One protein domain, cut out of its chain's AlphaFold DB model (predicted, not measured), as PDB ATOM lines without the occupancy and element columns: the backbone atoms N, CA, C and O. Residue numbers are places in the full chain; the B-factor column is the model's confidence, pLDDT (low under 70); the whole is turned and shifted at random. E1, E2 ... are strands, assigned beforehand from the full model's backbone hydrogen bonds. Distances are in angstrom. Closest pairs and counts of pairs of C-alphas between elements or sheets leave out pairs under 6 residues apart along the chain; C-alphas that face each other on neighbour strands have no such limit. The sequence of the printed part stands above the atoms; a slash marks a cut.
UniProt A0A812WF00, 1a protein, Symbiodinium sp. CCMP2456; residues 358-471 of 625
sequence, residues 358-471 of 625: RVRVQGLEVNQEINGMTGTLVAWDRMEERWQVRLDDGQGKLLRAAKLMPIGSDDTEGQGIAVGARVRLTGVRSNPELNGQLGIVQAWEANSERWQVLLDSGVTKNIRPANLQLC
ATOM      1  N   ARG A 358     187.994 130.620 176.244       80.75
ATOM      2  CA  ARG A 358     186.888 129.652 176.373       80.75
ATOM      3  C   ARG A 358     185.700 130.293 177.091       80.75
ATOM      4  O   ARG A 358     185.848 130.834 178.184       80.75
ATOM      5  N   VAL A 359     184.513 130.194 176.499       86.06
ATOM      6  CA  VAL A 359     183.267 130.750 177.047       86.06
ATOM      7  C   VAL A 359     182.135 129.737 177.025       86.06
ATOM      8  O   VAL A 359     182.027 128.921 176.110       86.06
ATOM      9  N   ARG A 360     181.261 129.825 178.026       85.62
ATOM     10  CA  ARG A 360     179.968 129.153 178.065       85.62
ATOM     11  C   ARG A 360     178.877 130.180 177.804       85.62
ATOM     12  O   ARG A 360     178.834 131.230 178.447       85.62
ATOM     13  N   VAL A 361     177.996 129.880 176.860       86.06
ATOM     14  CA  VAL A 361     176.828 130.715 176.576       86.06
ATOM     15  C   VAL A 361     175.796 130.490 177.677       86.06
ATOM     16  O   VAL A 361     175.476 129.346 177.997       86.06
ATOM     17  N   GLN A 362     175.282 131.558 178.286       79.00
ATOM     18  CA  GLN A 362     174.303 131.445 179.369       79.00
ATOM     19  C   GLN A 362     173.336 132.632 179.401       79.00
ATOM     20  O   GLN A 362     173.707 133.781 179.168       79.00
ATOM     21  N   GLY A 363     172.082 132.344 179.751       72.25
ATOM     22  CA  GLY A 363     171.055 133.352 179.984       72.25
ATOM     23  C   GLY A 363     170.479 133.982 178.717       72.25
ATOM     24  O   GLY A 363     169.899 135.057 178.812       72.25
ATOM     25  N   LEU A 364     170.628 133.376 177.537       77.12
ATOM     26  CA  LEU A 364     169.873 133.792 176.353       77.12
ATOM     27  C   LEU A 364     168.406 133.384 176.519       77.12
ATOM     28  O   LEU A 364     168.113 132.195 176.602       77.12
ATOM     29  N   GLU A 365     167.487 134.349 176.552       68.56
ATOM     30  CA  GLU A 365     166.051 134.067 176.719       68.56
ATOM     31  C   GLU A 365     165.400 133.465 175.457       68.56
ATOM     32  O   GLU A 365     164.408 132.747 175.562       68.56
ATOM     33  N   VAL A 366     165.959 133.749 174.273       61.06
ATOM     34  CA  VAL A 366     165.395 133.379 172.960       61.06
ATOM     35  C   VAL A 366     165.977 132.052 172.468       61.06
ATOM     36  O   VAL A 366     165.280 131.041 172.438       61.06
ATOM     37  N   ASN A 367     167.276 132.020 172.157       68.88
ATOM     38  CA  ASN A 367     167.965 130.813 171.690       68.88
ATOM     39  C   ASN A 367     168.414 129.962 172.890       68.88
ATOM     40  O   ASN A 367     169.607 129.797 173.147       68.88
ATOM     41  N   GLN A 368     167.453 129.450 173.662       77.56
ATOM     42  CA  GLN A 368     167.738 128.661 174.868       77.56
ATOM     43  C   GLN A 368     168.468 127.346 174.557       77.56
ATOM     44  O   GLN A 368     169.230 126.860 175.384       77.56
ATOM     45  N   GLU A 369     168.300 126.827 173.340       76.19
ATOM     46  CA  GLU A 369     168.999 125.665 172.774       76.19
ATOM     47  C   GLU A 369     170.537 125.741 172.835       76.19
ATOM     48  O   GLU A 369     171.185 124.703 172.922       76.19
ATOM     49  N   ILE A 370     171.123 126.949 172.812       78.31
ATOM     50  CA  ILE A 370     172.576 127.145 172.940       78.31
ATOM     51  C   ILE A 370     173.006 127.581 174.349       78.31
ATOM     52  O   ILE A 370     174.201 127.725 174.597       78.31
ATOM     53  N   ASN A 371     172.081 127.760 175.303       81.56
ATOM     54  CA  ASN A 371     172.475 127.943 176.702       81.56
ATOM     55  C   ASN A 371     173.144 126.666 177.218       81.56
ATOM     56  O   ASN A 371     172.667 125.554 177.012       81.56
ATOM     57  N   GLY A 372     174.256 126.832 177.923       77.94
ATOM     58  CA  GLY A 372     175.074 125.730 178.403       77.94
ATOM     59  C   GLY A 372     176.068 125.188 177.373       77.94
ATOM     60  O   GLY A 372     176.964 124.454 177.797       77.94
ATOM     61  N   MET A 373     175.980 125.571 176.089       80.69
ATOM     62  CA  MET A 373     177.011 125.256 175.092       80.69
ATOM     63  C   MET A 373     178.304 126.022 175.363       80.69
ATOM     64  O   MET A 373     178.302 127.145 175.878       80.69
ATOM     65  N   THR A 374     179.413 125.400 174.984       84.81
ATOM     66  CA  THR A 374     180.768 125.931 175.106       84.81
ATOM     67  C   THR A 374     181.314 126.347 173.743       84.81
ATOM     68  O   THR A 374     180.883 125.855 172.697       84.81
ATOM     69  N   GLY A 375     182.244 127.296 173.751       85.62
ATOM     70  CA  GLY A 375     182.869 127.818 172.547       85.62
ATOM     71  C   GLY A 375     184.115 128.641 172.842       85.62
ATOM     72  O   GLY A 375     184.548 128.780 173.988       85.62
ATOM     73  N   THR A 376     184.688 129.198 171.784       83.44
ATOM     74  CA  THR A 376     185.905 130.008 171.809       83.44
ATOM     75  C   THR A 376     185.609 131.387 171.226       83.44
ATOM     76  O   THR A 376     185.017 131.505 170.152       83.44
ATOM     77  N   LEU A 377     186.017 132.439 171.930       84.81
ATOM     78  CA  LEU A 377     185.962 133.814 171.441       84.81
ATOM     79  C   LEU A 377     186.897 133.969 170.233       84.81
ATOM     80  O   LEU A 377     188.057 133.578 170.299       84.81
ATOM     81  N   VAL A 378     186.419 134.551 169.136       81.38
ATOM     82  CA  VAL A 378     187.213 134.791 167.920       81.38
ATOM     83  C   VAL A 378     187.641 136.254 167.849       81.38
ATOM     84  O   VAL A 378     188.830 136.539 167.753       81.38
ATOM     85  N   ALA A 379     186.689 137.179 167.959       77.00
ATOM     86  CA  ALA A 379     186.921 138.621 167.930       77.00
ATOM     87  C   ALA A 379     185.818 139.369 168.697       77.00
ATOM     88  O   ALA A 379     184.735 138.824 168.919       77.00
ATOM     89  N   TRP A 380     186.086 140.617 169.085       77.19
ATOM     90  CA  TRP A 380     185.053 141.561 169.518       77.19
ATOM     91  C   TRP A 380     184.667 142.449 168.338       77.19
ATOM     92  O   TRP A 380     185.509 143.187 167.820       77.19
ATOM     93  N   ASP A 381     183.404 142.380 167.934       74.12
ATOM     94  CA  ASP A 381     182.822 143.276 166.951       74.12
ATOM     95  C   ASP A 381     182.481 144.620 167.615       74.12
ATOM     96  O   ASP A 381     181.728 144.681 168.592       74.12
ATOM     97  N   ARG A 382     183.071 145.700 167.089       61.91
ATOM     98  CA  ARG A 382     182.884 147.072 167.584       61.91
ATOM     99  C   ARG A 382     181.671 147.788 166.983       61.91
ATOM    100  O   ARG A 382     181.325 148.846 167.491       61.91
ATOM    101  N   MET A 383     181.067 147.260 165.920       52.62
ATOM    102  CA  MET A 383     179.861 147.817 165.300       52.62
ATOM    103  C   MET A 383     178.593 147.171 165.873       52.62
ATOM    104  O   MET A 383     177.608 147.865 166.097       52.62
ATOM    105  N   GLU A 384     178.618 145.866 166.169       65.12
ATOM    106  CA  GLU A 384     177.490 145.154 166.797       65.12
ATOM    107  C   GLU A 384     177.529 145.098 168.340       65.12
ATOM    108  O   GLU A 384     176.560 144.632 168.953       65.12
ATOM    109  N   GLU A 385     178.638 145.520 168.960       75.69
ATOM    110  CA  GLU A 385     178.955 145.363 170.395       75.69
ATOM    111  C   GLU A 385     178.800 143.914 170.898       75.69
ATOM    112  O   GLU A 385     178.170 143.608 171.925       75.69
ATOM    113  N   ARG A 386     179.356 142.974 170.128       83.44
ATOM    114  CA  ARG A 386     179.200 141.529 170.342       83.44
ATOM    115  C   ARG A 386     180.518 140.798 170.169       83.44
ATOM    116  O   ARG A 386     181.323 141.102 169.299       83.44
ATOM    117  N   TRP A 387     180.704 139.748 170.955       84.94
ATOM    118  CA  TRP A 387     181.743 138.769 170.688       84.94
ATOM    119  C   TRP A 387     181.306 137.848 169.559       84.94
ATOM    120  O   TRP A 387     180.260 137.205 169.647       84.94
ATOM    121  N   GLN A 388     182.148 137.714 168.542       83.56
ATOM    122  CA  GLN A 388     182.093 136.586 167.631       83.56
ATOM    123  C   GLN A 388     182.562 135.347 168.407       83.56
ATOM    124  O   GLN A 388     183.742 135.212 168.728       83.56
ATOM    125  N   VAL A 389     181.634 134.458 168.748       86.94
ATOM    126  CA  VAL A 389     181.888 133.184 169.430       86.94
ATOM    127  C   VAL A 389     181.809 132.074 168.394       86.94
ATOM    128  O   VAL A 389     180.786 131.944 167.724       86.94
ATOM    129  N   ARG A 390     182.842 131.236 168.285       84.50
ATOM    130  CA  ARG A 390     182.705 129.936 167.622       84.50
ATOM    131  C   ARG A 390     182.370 128.881 168.667       84.50
ATOM    132  O   ARG A 390     183.195 128.593 169.530       84.50
ATOM    133  N   LEU A 391     181.167 128.333 168.596       86.75
ATOM    134  CA  LEU A 391     180.722 127.214 169.419       86.75
ATOM    135  C   LEU A 391     181.470 125.928 169.042       86.75
ATOM    136  O   LEU A 391     181.975 125.790 167.927       86.75
ATOM    137  N   ASP A 392     181.531 124.976 169.972       78.31
ATOM    138  CA  ASP A 392     182.251 123.708 169.782       78.31
ATOM    139  C   ASP A 392     181.588 122.763 168.757       78.31
ATOM    140  O   ASP A 392     182.207 121.798 168.316       78.31
ATOM    141  N   ASP A 393     180.361 123.069 168.316       75.75
ATOM    142  CA  ASP A 393     179.699 122.436 167.164       75.75
ATOM    143  C   ASP A 393     180.154 123.011 165.802       75.75
ATOM    144  O   ASP A 393     179.725 122.543 164.747       75.75
ATOM    145  N   GLY A 394     181.025 124.028 165.820       75.69
ATOM    146  CA  GLY A 394     181.541 124.739 164.652       75.69
ATOM    147  C   GLY A 394     180.766 126.006 164.270       75.69
ATOM    148  O   GLY A 394     181.253 126.762 163.426       75.69
ATOM    149  N   GLN A 395     179.604 126.292 164.872       75.69
ATOM    150  CA  GLN A 395     178.799 127.470 164.523       75.69
ATOM    151  C   GLN A 395     179.433 128.772 165.031       75.69
ATOM    152  O   GLN A 395     179.734 128.917 166.215       75.69
ATOM    153  N   GLY A 396     179.566 129.768 164.152       81.69
ATOM    154  CA  GLY A 396     179.841 131.151 164.547       81.69
ATOM    155  C   GLY A 396     178.551 131.875 164.943       81.69
ATOM    156  O   GLY A 396     177.594 131.870 164.169       81.69
ATOM    157  N   LYS A 397     178.510 132.510 166.122       83.62
ATOM    158  CA  LYS A 397     177.393 133.355 166.586       83.62
ATOM    159  C   LYS A 397     177.910 134.635 167.247       83.62
ATOM    160  O   LYS A 397     178.908 134.607 167.963       83.62
ATOM    161  N   LEU A 398     177.221 135.753 167.019       82.94
ATOM    162  CA  LEU A 398     177.535 137.058 167.609       82.94
ATOM    163  C   LEU A 398     176.740 137.241 168.909       82.94
ATOM    164  O   LEU A 398     175.513 137.323 168.891       82.94
ATOM    165  N   LEU A 399     177.431 137.257 170.050       82.62
ATOM    166  CA  LEU A 399     176.834 137.188 171.387       82.62
ATOM    167  C   LEU A 399     177.362 138.306 172.299       82.62
ATOM    168  O   LEU A 399     178.564 138.559 172.376       82.62
ATOM    169  N   ARG A 400     176.466 138.987 173.026       77.56
ATOM    170  CA  ARG A 400     176.847 140.073 173.950       77.56
ATOM    171  C   ARG A 400     177.683 139.538 175.117       77.56
ATOM    172  O   ARG A 400     177.352 138.502 175.691       77.56
ATOM    173  N   ALA A 401     178.673 140.315 175.562       75.12
ATOM    174  CA  ALA A 401     179.529 140.003 176.718       75.12
ATOM    175  C   ALA A 401     178.755 139.686 178.021       75.12
ATOM    176  O   ALA A 401     179.251 138.967 178.885       75.12
ATOM    177  N   ALA A 402     177.526 140.194 178.159       76.25
ATOM    178  CA  ALA A 402     176.628 139.911 179.280       76.25
ATOM    179  C   ALA A 402     176.090 138.465 179.324       76.25
ATOM    180  O   ALA A 402     175.670 138.014 180.385       76.25
ATOM    181  N   LYS A 403     176.087 137.747 178.193       80.62
ATOM    182  CA  LYS A 403     175.510 136.396 178.030       80.62
ATOM    183  C   LYS A 403     176.587 135.314 177.828       80.62
ATOM    184  O   LYS A 403     176.305 134.213 177.352       80.62
ATOM    185  N   LEU A 404     177.833 135.653 178.166       81.25
ATOM    186  CA  LEU A 404     179.021 134.816 178.026       81.25
ATOM    187  C   LEU A 404     179.740 134.732 179.370       81.25
ATOM    188  O   LEU A 404     180.282 135.721 179.863       81.25
ATOM    189  N   MET A 405     179.738 133.536 179.950       78.69
ATOM    190  CA  MET A 405     180.522 133.200 181.132       78.69
ATOM    191  C   MET A 405     181.910 132.744 180.667       78.69
ATOM    192  O   MET A 405     181.977 131.760 179.926       78.69
ATOM    193  N   PRO A 406     183.020 133.402 181.053       75.38
ATOM    194  CA  PRO A 406     184.344 132.831 180.833       75.38
ATOM    195  C   PRO A 406     184.452 131.515 181.611       75.38
ATOM    196  O   PRO A 406     184.096 131.454 182.789       75.38
ATOM    197  N   ILE A 407     184.907 130.451 180.953       76.50
ATOM    198  CA  ILE A 407     185.083 129.152 181.607       76.50
ATOM    199  C   ILE A 407     186.413 129.197 182.355       76.50
ATOM    200  O   ILE A 407     187.479 129.144 181.738       76.50
ATOM    201  N   GLY A 408     186.338 129.317 183.682       54.31
ATOM    202  CA  GLY A 408     187.487 129.128 184.567       54.31
ATOM    203  C   GLY A 408     188.121 127.755 184.332       54.31
ATOM    204  O   GLY A 408     187.423 126.779 184.063       54.31
ATOM    205  N   SER A 409     189.450 127.689 184.380       49.06
ATOM    206  CA  SER A 409     190.249 126.601 183.802       49.06
ATOM    207  C   SER A 409     190.301 125.299 184.619       49.06
ATOM    208  O   SER A 409     191.347 124.652 184.644       49.06
ATOM    209  N   ASP A 410     189.199 124.918 185.266       40.75
ATOM    210  CA  ASP A 410     189.070 123.654 186.003       40.75
ATOM    211  C   ASP A 410     188.431 122.545 185.138       40.75
ATOM    212  O   ASP A 410     188.850 121.389 185.210       40.75
ATOM    213  N   ASP A 411     187.486 122.885 184.249       38.72
ATOM    214  CA  ASP A 411     186.774 121.914 183.400       38.72
ATOM    215  C   ASP A 411     187.338 121.827 181.961       38.72
ATOM    216  O   ASP A 411     186.893 122.511 181.038       38.72
ATOM    217  N   THR A 412     188.228 120.848 181.750       35.78
ATOM    218  CA  THR A 412     188.627 120.241 180.452       35.78
ATOM    219  C   THR A 412     189.541 121.044 179.500       35.78
ATOM    220  O   THR A 412     189.082 121.835 178.681       35.78
ATOM    221  N   GLU A 413     190.842 120.710 179.532       41.94
ATOM    222  CA  GLU A 413     191.878 120.728 178.459       41.94
ATOM    223  C   GLU A 413     192.021 121.927 177.479       41.94
ATOM    224  O   GLU A 413     192.869 121.895 176.586       41.94
ATOM    225  N   GLY A 414     191.297 123.031 177.658       44.69
ATOM    226  CA  GLY A 414     191.491 124.286 176.925       44.69
ATOM    227  C   GLY A 414     192.256 125.308 177.761       44.69
ATOM    228  O   GLY A 414     191.636 126.101 178.463       44.69
ATOM    229  N   GLN A 415     193.593 125.304 177.707       53.06
ATOM    230  CA  GLN A 415     194.411 126.207 178.530       53.06
ATOM    231  C   GLN A 415     194.080 127.686 178.263       53.06
ATOM    232  O   GLN A 415     194.134 128.151 177.124       53.06
ATOM    233  N   GLY A 416     193.745 128.410 179.341       55.09
ATOM    234  CA  GLY A 416     193.314 129.814 179.353       55.09
ATOM    235  C   GLY A 416     194.438 130.790 179.011       55.09
ATOM    236  O   GLY A 416     194.936 131.523 179.861       55.09
ATOM    237  N   ILE A 417     194.874 130.755 177.758       71.75
ATOM    238  CA  ILE A 417     195.941 131.587 177.218       71.75
ATOM    239  C   ILE A 417     195.354 132.961 176.886       71.75
ATOM    240  O   ILE A 417     194.574 133.081 175.950       71.75
ATOM    241  N   ALA A 418     195.735 133.992 177.635       73.94
ATOM    242  CA  ALA A 418     195.381 135.381 177.342       73.94
ATOM    243  C   ALA A 418     196.492 136.099 176.550       73.94
ATOM    244  O   ALA A 418     197.642 135.655 176.510       73.94
ATOM    245  N   VAL A 419     196.179 137.264 175.976       76.88
ATOM    246  CA  VAL A 419     197.217 138.212 175.530       76.88
ATOM    247  C   VAL A 419     198.066 138.632 176.738       76.88
ATOM    248  O   VAL A 419     197.544 138.841 177.829       76.88
ATOM    249  N   GLY A 420     199.384 138.708 176.556       77.25
ATOM    250  CA  GLY A 420     200.365 138.915 177.625       77.25
ATOM    251  C   GLY A 420     200.776 137.640 178.374       77.25
ATOM    252  O   GLY A 420     201.733 137.681 179.145       77.25
ATOM    253  N   ALA A 421     200.118 136.496 178.148       79.00
ATOM    254  CA  ALA A 421     200.455 135.254 178.840       79.00
ATOM    255  C   ALA A 421     201.854 134.732 178.469       79.00
ATOM    256  O   ALA A 421     202.253 134.719 177.300       79.00
ATOM    257  N   ARG A 422     202.574 134.233 179.482       85.00
ATOM    258  CA  ARG A 422     203.842 133.512 179.332       85.00
ATOM    259  C   ARG A 422     203.542 132.075 178.906       85.00
ATOM    260  O   ARG A 422     202.920 131.323 179.657       85.00
ATOM    261  N   VAL A 423     203.971 131.688 177.708       87.19
ATOM    262  CA  VAL A 423     203.659 130.375 177.122       87.19
ATOM    263  C   VAL A 423     204.913 129.641 176.666       87.19
ATOM    264  O   VAL A 423     205.872 130.248 176.191       87.19
ATOM    265  N   ARG A 424     204.878 128.313 176.773       89.12
ATOM    266  CA  ARG A 424     205.869 127.395 176.218       89.12
ATOM    267  C   ARG A 424     205.290 126.679 175.009       89.12
ATOM    268  O   ARG A 424     204.197 126.130 175.083       89.12
ATOM    269  N   LEU A 425     206.020 126.649 173.902       87.81
ATOM    270  CA  LEU A 425     205.579 125.951 172.696       87.81
ATOM    271  C   LEU A 425     205.738 124.435 172.870       87.81
ATOM    272  O   LEU A 425     206.785 123.955 173.308       87.81
ATOM    273  N   THR A 426     204.715 123.670 172.503       83.69
ATOM    274  CA  THR A 426     204.682 122.200 172.571       83.69
ATOM    275  C   THR A 426     203.918 121.636 171.365       83.69
ATOM    276  O   THR A 426     203.181 122.347 170.691       83.69
ATOM    277  N   GLY A 427     204.117 120.361 171.011       79.62
ATOM    278  CA  GLY A 427     203.349 119.705 169.935       79.62
ATOM    279  C   GLY A 427     203.485 120.296 168.514       79.62
ATOM    280  O   GLY A 427     202.779 119.857 167.601       79.62
ATOM    281  N   VAL A 428     204.384 121.259 168.270       84.50
ATOM    282  CA  VAL A 428     204.607 121.914 166.970       84.50
ATOM    283  C   VAL A 428     205.261 120.936 165.989       84.50
ATOM    284  O   VAL A 428     206.478 120.900 165.829       84.50
ATOM    285  N   ARG A 429     204.434 120.125 165.314       77.81
ATOM    286  CA  ARG A 429     204.879 119.117 164.331       77.81
ATOM    287  C   ARG A 429     205.526 119.725 163.084       77.81
ATOM    288  O   ARG A 429     206.399 119.105 162.495       77.81
ATOM    289  N   SER A 430     205.086 120.916 162.671       75.62
ATOM    290  CA  SER A 430     205.557 121.584 161.449       75.62
ATOM    291  C   SER A 430     206.918 122.262 161.596       75.62
ATOM    292  O   SER A 430     207.531 122.569 160.584       75.62
ATOM    293  N   ASN A 431     207.369 122.527 162.827       78.62
ATOM    294  CA  ASN A 431     208.725 122.999 163.085       78.62
ATOM    295  C   ASN A 431     209.189 122.566 164.492       78.62
ATOM    296  O   ASN A 431     209.006 123.320 165.454       78.62
ATOM    297  N   PRO A 432     209.723 121.336 164.646       84.56
ATOM    298  CA  PRO A 432     209.962 120.747 165.962       84.56
ATOM    299  C   PRO A 432     210.952 121.505 166.854       84.56
ATOM    300  O   PRO A 432     210.825 121.431 168.072       84.56
ATOM    301  N   GLU A 433     211.878 122.262 166.259       84.00
ATOM    302  CA  GLU A 433     212.859 123.138 166.925       84.00
ATOM    303  C   GLU A 433     212.238 124.254 167.785       84.00
ATOM    304  O   GLU A 433     212.901 124.801 168.667       84.00
ATOM    305  N   LEU A 434     210.964 124.593 167.547       82.25
ATOM    306  CA  LEU A 434     210.228 125.560 168.359       82.25
ATOM    307  C   LEU A 434     209.679 124.940 169.653       82.25
ATOM    308  O   LEU A 434     209.336 125.674 170.576       82.25
ATOM    309  N   ASN A 435     209.602 123.608 169.756       85.50
ATOM    310  CA  ASN A 435     209.104 122.958 170.967       85.50
ATOM    311  C   ASN A 435     210.076 123.159 172.131       85.50
ATOM    312  O   ASN A 435     211.285 122.994 172.002       85.50
ATOM    313  N   GLY A 436     209.524 123.486 173.293       84.06
ATOM    314  CA  GLY A 436     210.275 123.778 174.501       84.06
ATOM    315  C   GLY A 436     210.665 125.249 174.659       84.06
ATOM    316  O   GLY A 436     210.977 125.624 175.790       84.06
ATOM    317  N   GLN A 437     210.607 126.064 173.593       86.06
ATOM    318  CA  GLN A 437     210.885 127.505 173.643       86.06
ATOM    319  C   GLN A 437     209.785 128.264 174.399       86.06
ATOM    320  O   GLN A 437     208.617 127.871 174.370       86.06
ATOM    321  N   LEU A 438     210.171 129.359 175.056       88.75
ATOM    322  CA  LEU A 438     209.273 130.280 175.751       88.75
ATOM    323  C   LEU A 438     208.971 131.514 174.892       88.75
ATOM    324  O   LEU A 438     209.776 131.922 174.052       88.75
ATOM    325  N   GLY A 439     207.816 132.119 175.146       89.56
ATOM    326  CA  GLY A 439     207.415 133.387 174.558       89.56
ATOM    327  C   GLY A 439     206.298 134.086 175.329       89.56
ATOM    328  O   GLY A 439     205.836 133.618 176.374       89.56
ATOM    329  N   ILE A 440     205.881 135.233 174.801       87.12
ATOM    330  CA  ILE A 440     204.760 136.045 175.277       87.12
ATOM    331  C   ILE A 440     203.732 136.140 174.150       87.12
ATOM    332  O   ILE A 440     204.068 136.430 173.000       87.12
ATOM    333  N   VAL A 441     202.469 135.891 174.474       87.56
ATOM    334  CA  VAL A 441     201.358 136.020 173.526       87.56
ATOM    335  C   VAL A 441     201.081 137.498 173.243       87.56
ATOM    336  O   VAL A 441     200.789 138.251 174.166       87.56
ATOM    337  N   GLN A 442     201.152 137.917 171.979       82.56
ATOM    338  CA  GLN A 442     200.917 139.308 171.564       82.56
ATOM    339  C   GLN A 442     199.484 139.550 171.078       82.56
ATOM    340  O   GLN A 442     198.874 140.546 171.454       82.56
ATOM    341  N   ALA A 443     198.942 138.654 170.248       77.00
ATOM    342  CA  ALA A 443     197.623 138.819 169.637       77.00
ATOM    343  C   ALA A 443     197.018 137.474 169.210       77.00
ATOM    344  O   ALA A 443     197.724 136.474 169.073       77.00
ATOM    345  N   TRP A 444     195.710 137.458 168.957       80.56
ATOM    346  CA  TRP A 444     195.018 136.349 168.301       80.56
ATOM    347  C   TRP A 444     194.850 136.656 166.808       80.56
ATOM    348  O   TRP A 444     194.211 137.641 166.448       80.56
ATOM    349  N   GLU A 445     195.408 135.814 165.940       78.50
ATOM    350  CA  GLU A 445     195.239 135.911 164.489       78.50
ATOM    351  C   GLU A 445     193.986 135.132 164.074       78.50
ATOM    352  O   GLU A 445     194.048 133.925 163.798       78.50
ATOM    353  N   ALA A 446     192.848 135.829 164.036       64.12
ATOM    354  CA  ALA A 446     191.542 135.251 163.729       64.12
ATOM    355  C   ALA A 446     191.529 134.490 162.391       64.12
ATOM    356  O   ALA A 446     191.002 133.382 162.332       64.12
ATOM    357  N   ASN A 447     192.201 135.014 161.357       64.50
ATOM    358  CA  ASN A 447     192.238 134.419 160.013       64.50
ATOM    359  C   ASN A 447     192.957 133.059 159.947       64.50
ATOM    360  O   ASN A 447     192.821 132.329 158.969       64.50
ATOM    361  N   SER A 448     193.779 132.725 160.949       70.38
ATOM    362  CA  SER A 448     194.594 131.496 160.950       70.38
ATOM    363  C   SER A 448     194.394 130.605 162.178       70.38
ATOM    364  O   SER A 448     195.027 129.543 162.262       70.38
ATOM    365  N   GLU A 449     193.517 131.032 163.092       75.06
ATOM    366  CA  GLU A 449     193.127 130.364 164.343       75.06
ATOM    367  C   GLU A 449     194.327 130.040 165.237       75.06
ATOM    368  O   GLU A 449     194.529 128.918 165.721       75.06
ATOM    369  N   ARG A 450     195.191 131.047 165.388       84.69
ATOM    370  CA  ARG A 450     196.493 130.933 166.040       84.69
ATOM    371  C   ARG A 450     196.791 132.148 166.895       84.69
ATOM    372  O   ARG A 450     196.556 133.287 166.507       84.69
ATOM    373  N   TRP A 451     197.445 131.886 168.008       84.38
ATOM    374  CA  TRP A 451     198.118 132.888 168.805       84.38
ATOM    375  C   TRP A 451     199.388 133.354 168.104       84.38
ATOM    376  O   TRP A 451     200.260 132.548 167.773       84.38
ATOM    377  N   GLN A 452     199.503 134.660 167.907       86.75
ATOM    378  CA  GLN A 452     200.748 135.324 167.573       86.75
ATOM    379  C   GLN A 452     201.593 135.408 168.853       86.75
ATOM    380  O   GLN A 452     201.253 136.134 169.789       86.75
ATOM    381  N   VAL A 453     202.675 134.633 168.914       89.69
ATOM    382  CA  VAL A 453     203.579 134.547 170.070       89.69
ATOM    383  C   VAL A 453     204.930 135.141 169.701       89.69
ATOM    384  O   VAL A 453     205.560 134.683 168.747       89.69
ATOM    385  N   LEU A 454     205.388 136.127 170.471       90.25
ATOM    386  CA  LEU A 454     206.766 136.608 170.445       90.25
ATOM    387  C   LEU A 454     207.626 135.660 171.280       90.25
ATOM    388  O   LEU A 454     207.449 135.576 172.493       90.25
ATOM    389  N   LEU A 455     208.536 134.936 170.639       89.50
ATOM    390  CA  LEU A 455     209.487 134.066 171.328       89.50
ATOM    391  C   LEU A 455     210.591 134.894 171.998       89.50
ATOM    392  O   LEU A 455     210.934 135.975 171.519       89.50
ATOM    393  N   ASP A 456     211.219 134.349 173.042       84.88
ATOM    394  CA  ASP A 456     212.362 134.982 173.733       84.88
ATOM    395  C   ASP A 456     213.569 135.244 172.806       84.88
ATOM    396  O   ASP A 456     214.440 136.052 173.114       84.88
ATOM    397  N   SER A 457     213.604 134.595 171.639       83.00
ATOM    398  CA  SER A 457     214.548 134.847 170.544       83.00
ATOM    399  C   SER A 457     214.259 136.125 169.736       83.00
ATOM    400  O   SER A 457     214.952 136.394 168.757       83.00
ATOM    401  N   GLY A 458     213.226 136.895 170.098       82.12
ATOM    402  CA  GLY A 458     212.759 138.077 169.367       82.12
ATOM    403  C   GLY A 458     211.937 137.758 168.112       82.12
ATOM    404  O   GLY A 458     211.586 138.664 167.361       82.12
ATOM    405  N   VAL A 459     211.630 136.481 167.858       84.44
ATOM    406  CA  VAL A 459     210.939 136.032 166.641       84.44
ATOM    407  C   VAL A 459     209.461 135.768 166.919       84.44
ATOM    408  O   VAL A 459     209.112 134.875 167.689       84.44
ATOM    409  N   THR A 460     208.579 136.486 166.227       88.19
ATOM    410  CA  THR A 460     207.128 136.268 166.298       88.19
ATOM    411  C   THR A 460     206.678 135.094 165.411       88.19
ATOM    412  O   THR A 460     207.116 134.969 164.262       88.19
ATOM    413  N   LYS A 461     205.799 134.215 165.921       87.69
ATOM    414  CA  LYS A 461     205.231 133.053 165.201       87.69
ATOM    415  C   LYS A 461     203.752 132.819 165.533       87.69
ATOM    416  O   LYS A 461     203.339 132.990 166.673       87.69
ATOM    417  N   ASN A 462     202.984 132.324 164.556       88.00
ATOM    418  CA  ASN A 462     201.557 132.018 164.715       88.00
ATOM    419  C   ASN A 462     201.358 130.526 165.064       88.00
ATOM    420  O   ASN A 462     201.471 129.644 164.203       88.00
ATOM    421  N   ILE A 463     201.058 130.245 166.334       86.06
ATOM    422  CA  ILE A 463     200.972 128.906 166.938       86.06
ATOM    423  C   ILE A 463     199.522 128.586 167.340       86.06
ATOM    424  O   ILE A 463     198.790 129.452 167.805       86.06
ATOM    425  N   ARG A 464     199.072 127.338 167.157       81.19
ATOM    426  CA  ARG A 464     197.717 126.907 167.565       81.19
ATOM    427  C   ARG A 464     197.583 126.870 169.100       81.19
ATOM    428  O   ARG A 464     198.566 126.503 169.738       81.19
ATOM    429  N   PRO A 465     196.396 127.119 169.690       81.12
ATOM    430  CA  PRO A 465     196.172 126.995 171.139       81.12
ATOM    431  C   PRO A 465     196.659 125.666 171.733       81.12
ATOM    432  O   PRO A 465     197.439 125.672 172.674       81.12
ATOM    433  N   ALA A 466     196.312 124.534 171.111       78.62
ATOM    434  CA  ALA A 466     196.727 123.190 171.542       78.62
ATOM    435  C   ALA A 466     198.246 122.906 171.444       78.62
ATOM    436  O   ALA A 466     198.696 121.817 171.795       78.62
ATOM    437  N   ASN A 467     199.033 123.867 170.948       84.25
ATOM    438  CA  ASN A 467     200.488 123.804 170.835       84.25
ATOM    439  C   ASN A 467     201.190 124.820 171.767       84.25
ATOM    440  O   ASN A 467     202.369 125.135 171.577       84.25
ATOM    441  N   LEU A 468     200.463 125.380 172.737       82.94
ATOM    442  CA  LEU A 468     200.963 126.333 173.721       82.94
ATOM    443  C   LEU A 468     200.577 125.871 175.122       82.94
ATOM    444  O   LEU A 468     199.407 125.658 175.409       82.94
ATOM    445  N   GLN A 469     201.571 125.762 175.994       83.12
ATOM    446  CA  GLN A 469     201.411 125.426 177.399       83.12
ATOM    447  C   GLN A 469     201.590 126.686 178.247       83.12
ATOM    448  O   GLN A 469     202.623 127.350 178.148       83.12
ATOM    449  N   LEU A 470     200.606 127.023 179.081       79.81
ATOM    450  CA  LEU A 470     200.706 128.163 179.996       79.81
ATOM    451  C   LEU A 470     201.787 127.903 181.061       79.81
ATOM    452  O   LEU A 470     201.777 126.859 181.712       79.81
ATOM    453  N   CYS A 471     202.704 128.853 181.258       77.69
ATOM    454  CA  CYS A 471     203.710 128.794 182.319       77.69
ATOM    455  C   CYS A 471     203.277 129.661 183.505       77.69
ATOM    456  O   CYS A 471     203.602 130.844 183.568       77.69
TER     457      CYS A 471
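What this domain is: This is residues 358 to 471 of the 625 residues of the protein "1a protein" of Symbiodinium sp. CCMP2456 (UniProt A0A812WF00). Two small lobes follow each other along the longest axis, each a single strongly twisted, curled sheet of five strands: E1 to E5 make the first lobe, E6 to E10 the second, and residues 407 to 421 link them. The printed part has 114 residues with ten named strands, E1 to E10 in chain order, and no named helix; the class is all strand, though under half of the residues, 50 of 114, are in named elements. Both sheets are antiparallel, in the orders E4 E3 E2 E1 E5 and E9 E8 E7 E6 E10. The whole is compact, with a radius of gyration of the C-alphas of 15.4 A, and elongated in outline, spanning 49 by 31 by 22 A.

How they stand to each other: E1, residues 358 to 361, and E2, residues 374 to 381, form a hairpin, with N 359 and O 375 2.9 A apart, within hydrogen-bond range. E2 bends by 65 degrees at residue 378. It forms a hairpin with E3, residues 386 to 391 (N 378 and O 388, 2.8 A), and E3 forms one with E4, residues 396 to 399 (N 389 and O 397, 2.8 A). E1 to E4 are a meander, each strand the antiparallel neighbour of the one before. The edge strand E5, residues 404 to 406, is antiparallel to E1 at 146 degrees (N 360 and O 405, 2.8 A). E4, the other edge strand, is only just apart from E1, the closest C-alphas being 8.3 A apart. In the second sheet, E6, residues 422 to 425, and E7, residues 438 to 445, form a hairpin (N 439 and O 423, 2.9 A). E7 bends by 68 degrees at residue 442. Hairpins join E7 to E8, residues 450 to 455 (N 442 and O 452, 2.8 A), and E8 to E9, residues 460 to 463 (N 453 and O 461, 2.9 A), and E6 to E9 are a second meander. E10, residues 468 to 470, is antiparallel to E6 at 144 degrees (N 424 and O 469, 2.8 A). Between the sheets, the closest C-alphas of E2 and E7 are those of Val 378 and Trp 444, 8.0 A apart.

Where its parts are: E1 begins at C-alpha 358, (186.888, 129.652, 176.373). E2 measures 19.3 A from first to last C-alpha, E7 18.9 A, and E3 and E8 14.4 A each. E10 ends at C-alpha 470, (200.706, 128.163, 179.996).

The domain as a whole: The two C-alphas farthest apart are those of Val 366 and Ser 457, 49.2 A. The printed part has no cut. The links E1 to E2, E5 to E6 and E6 to E7 are long. The mean pLDDT of the printed part is 77.6; residues 365 to 367, 382 to 384, 408 to 416 and 446 to 447 are under 70.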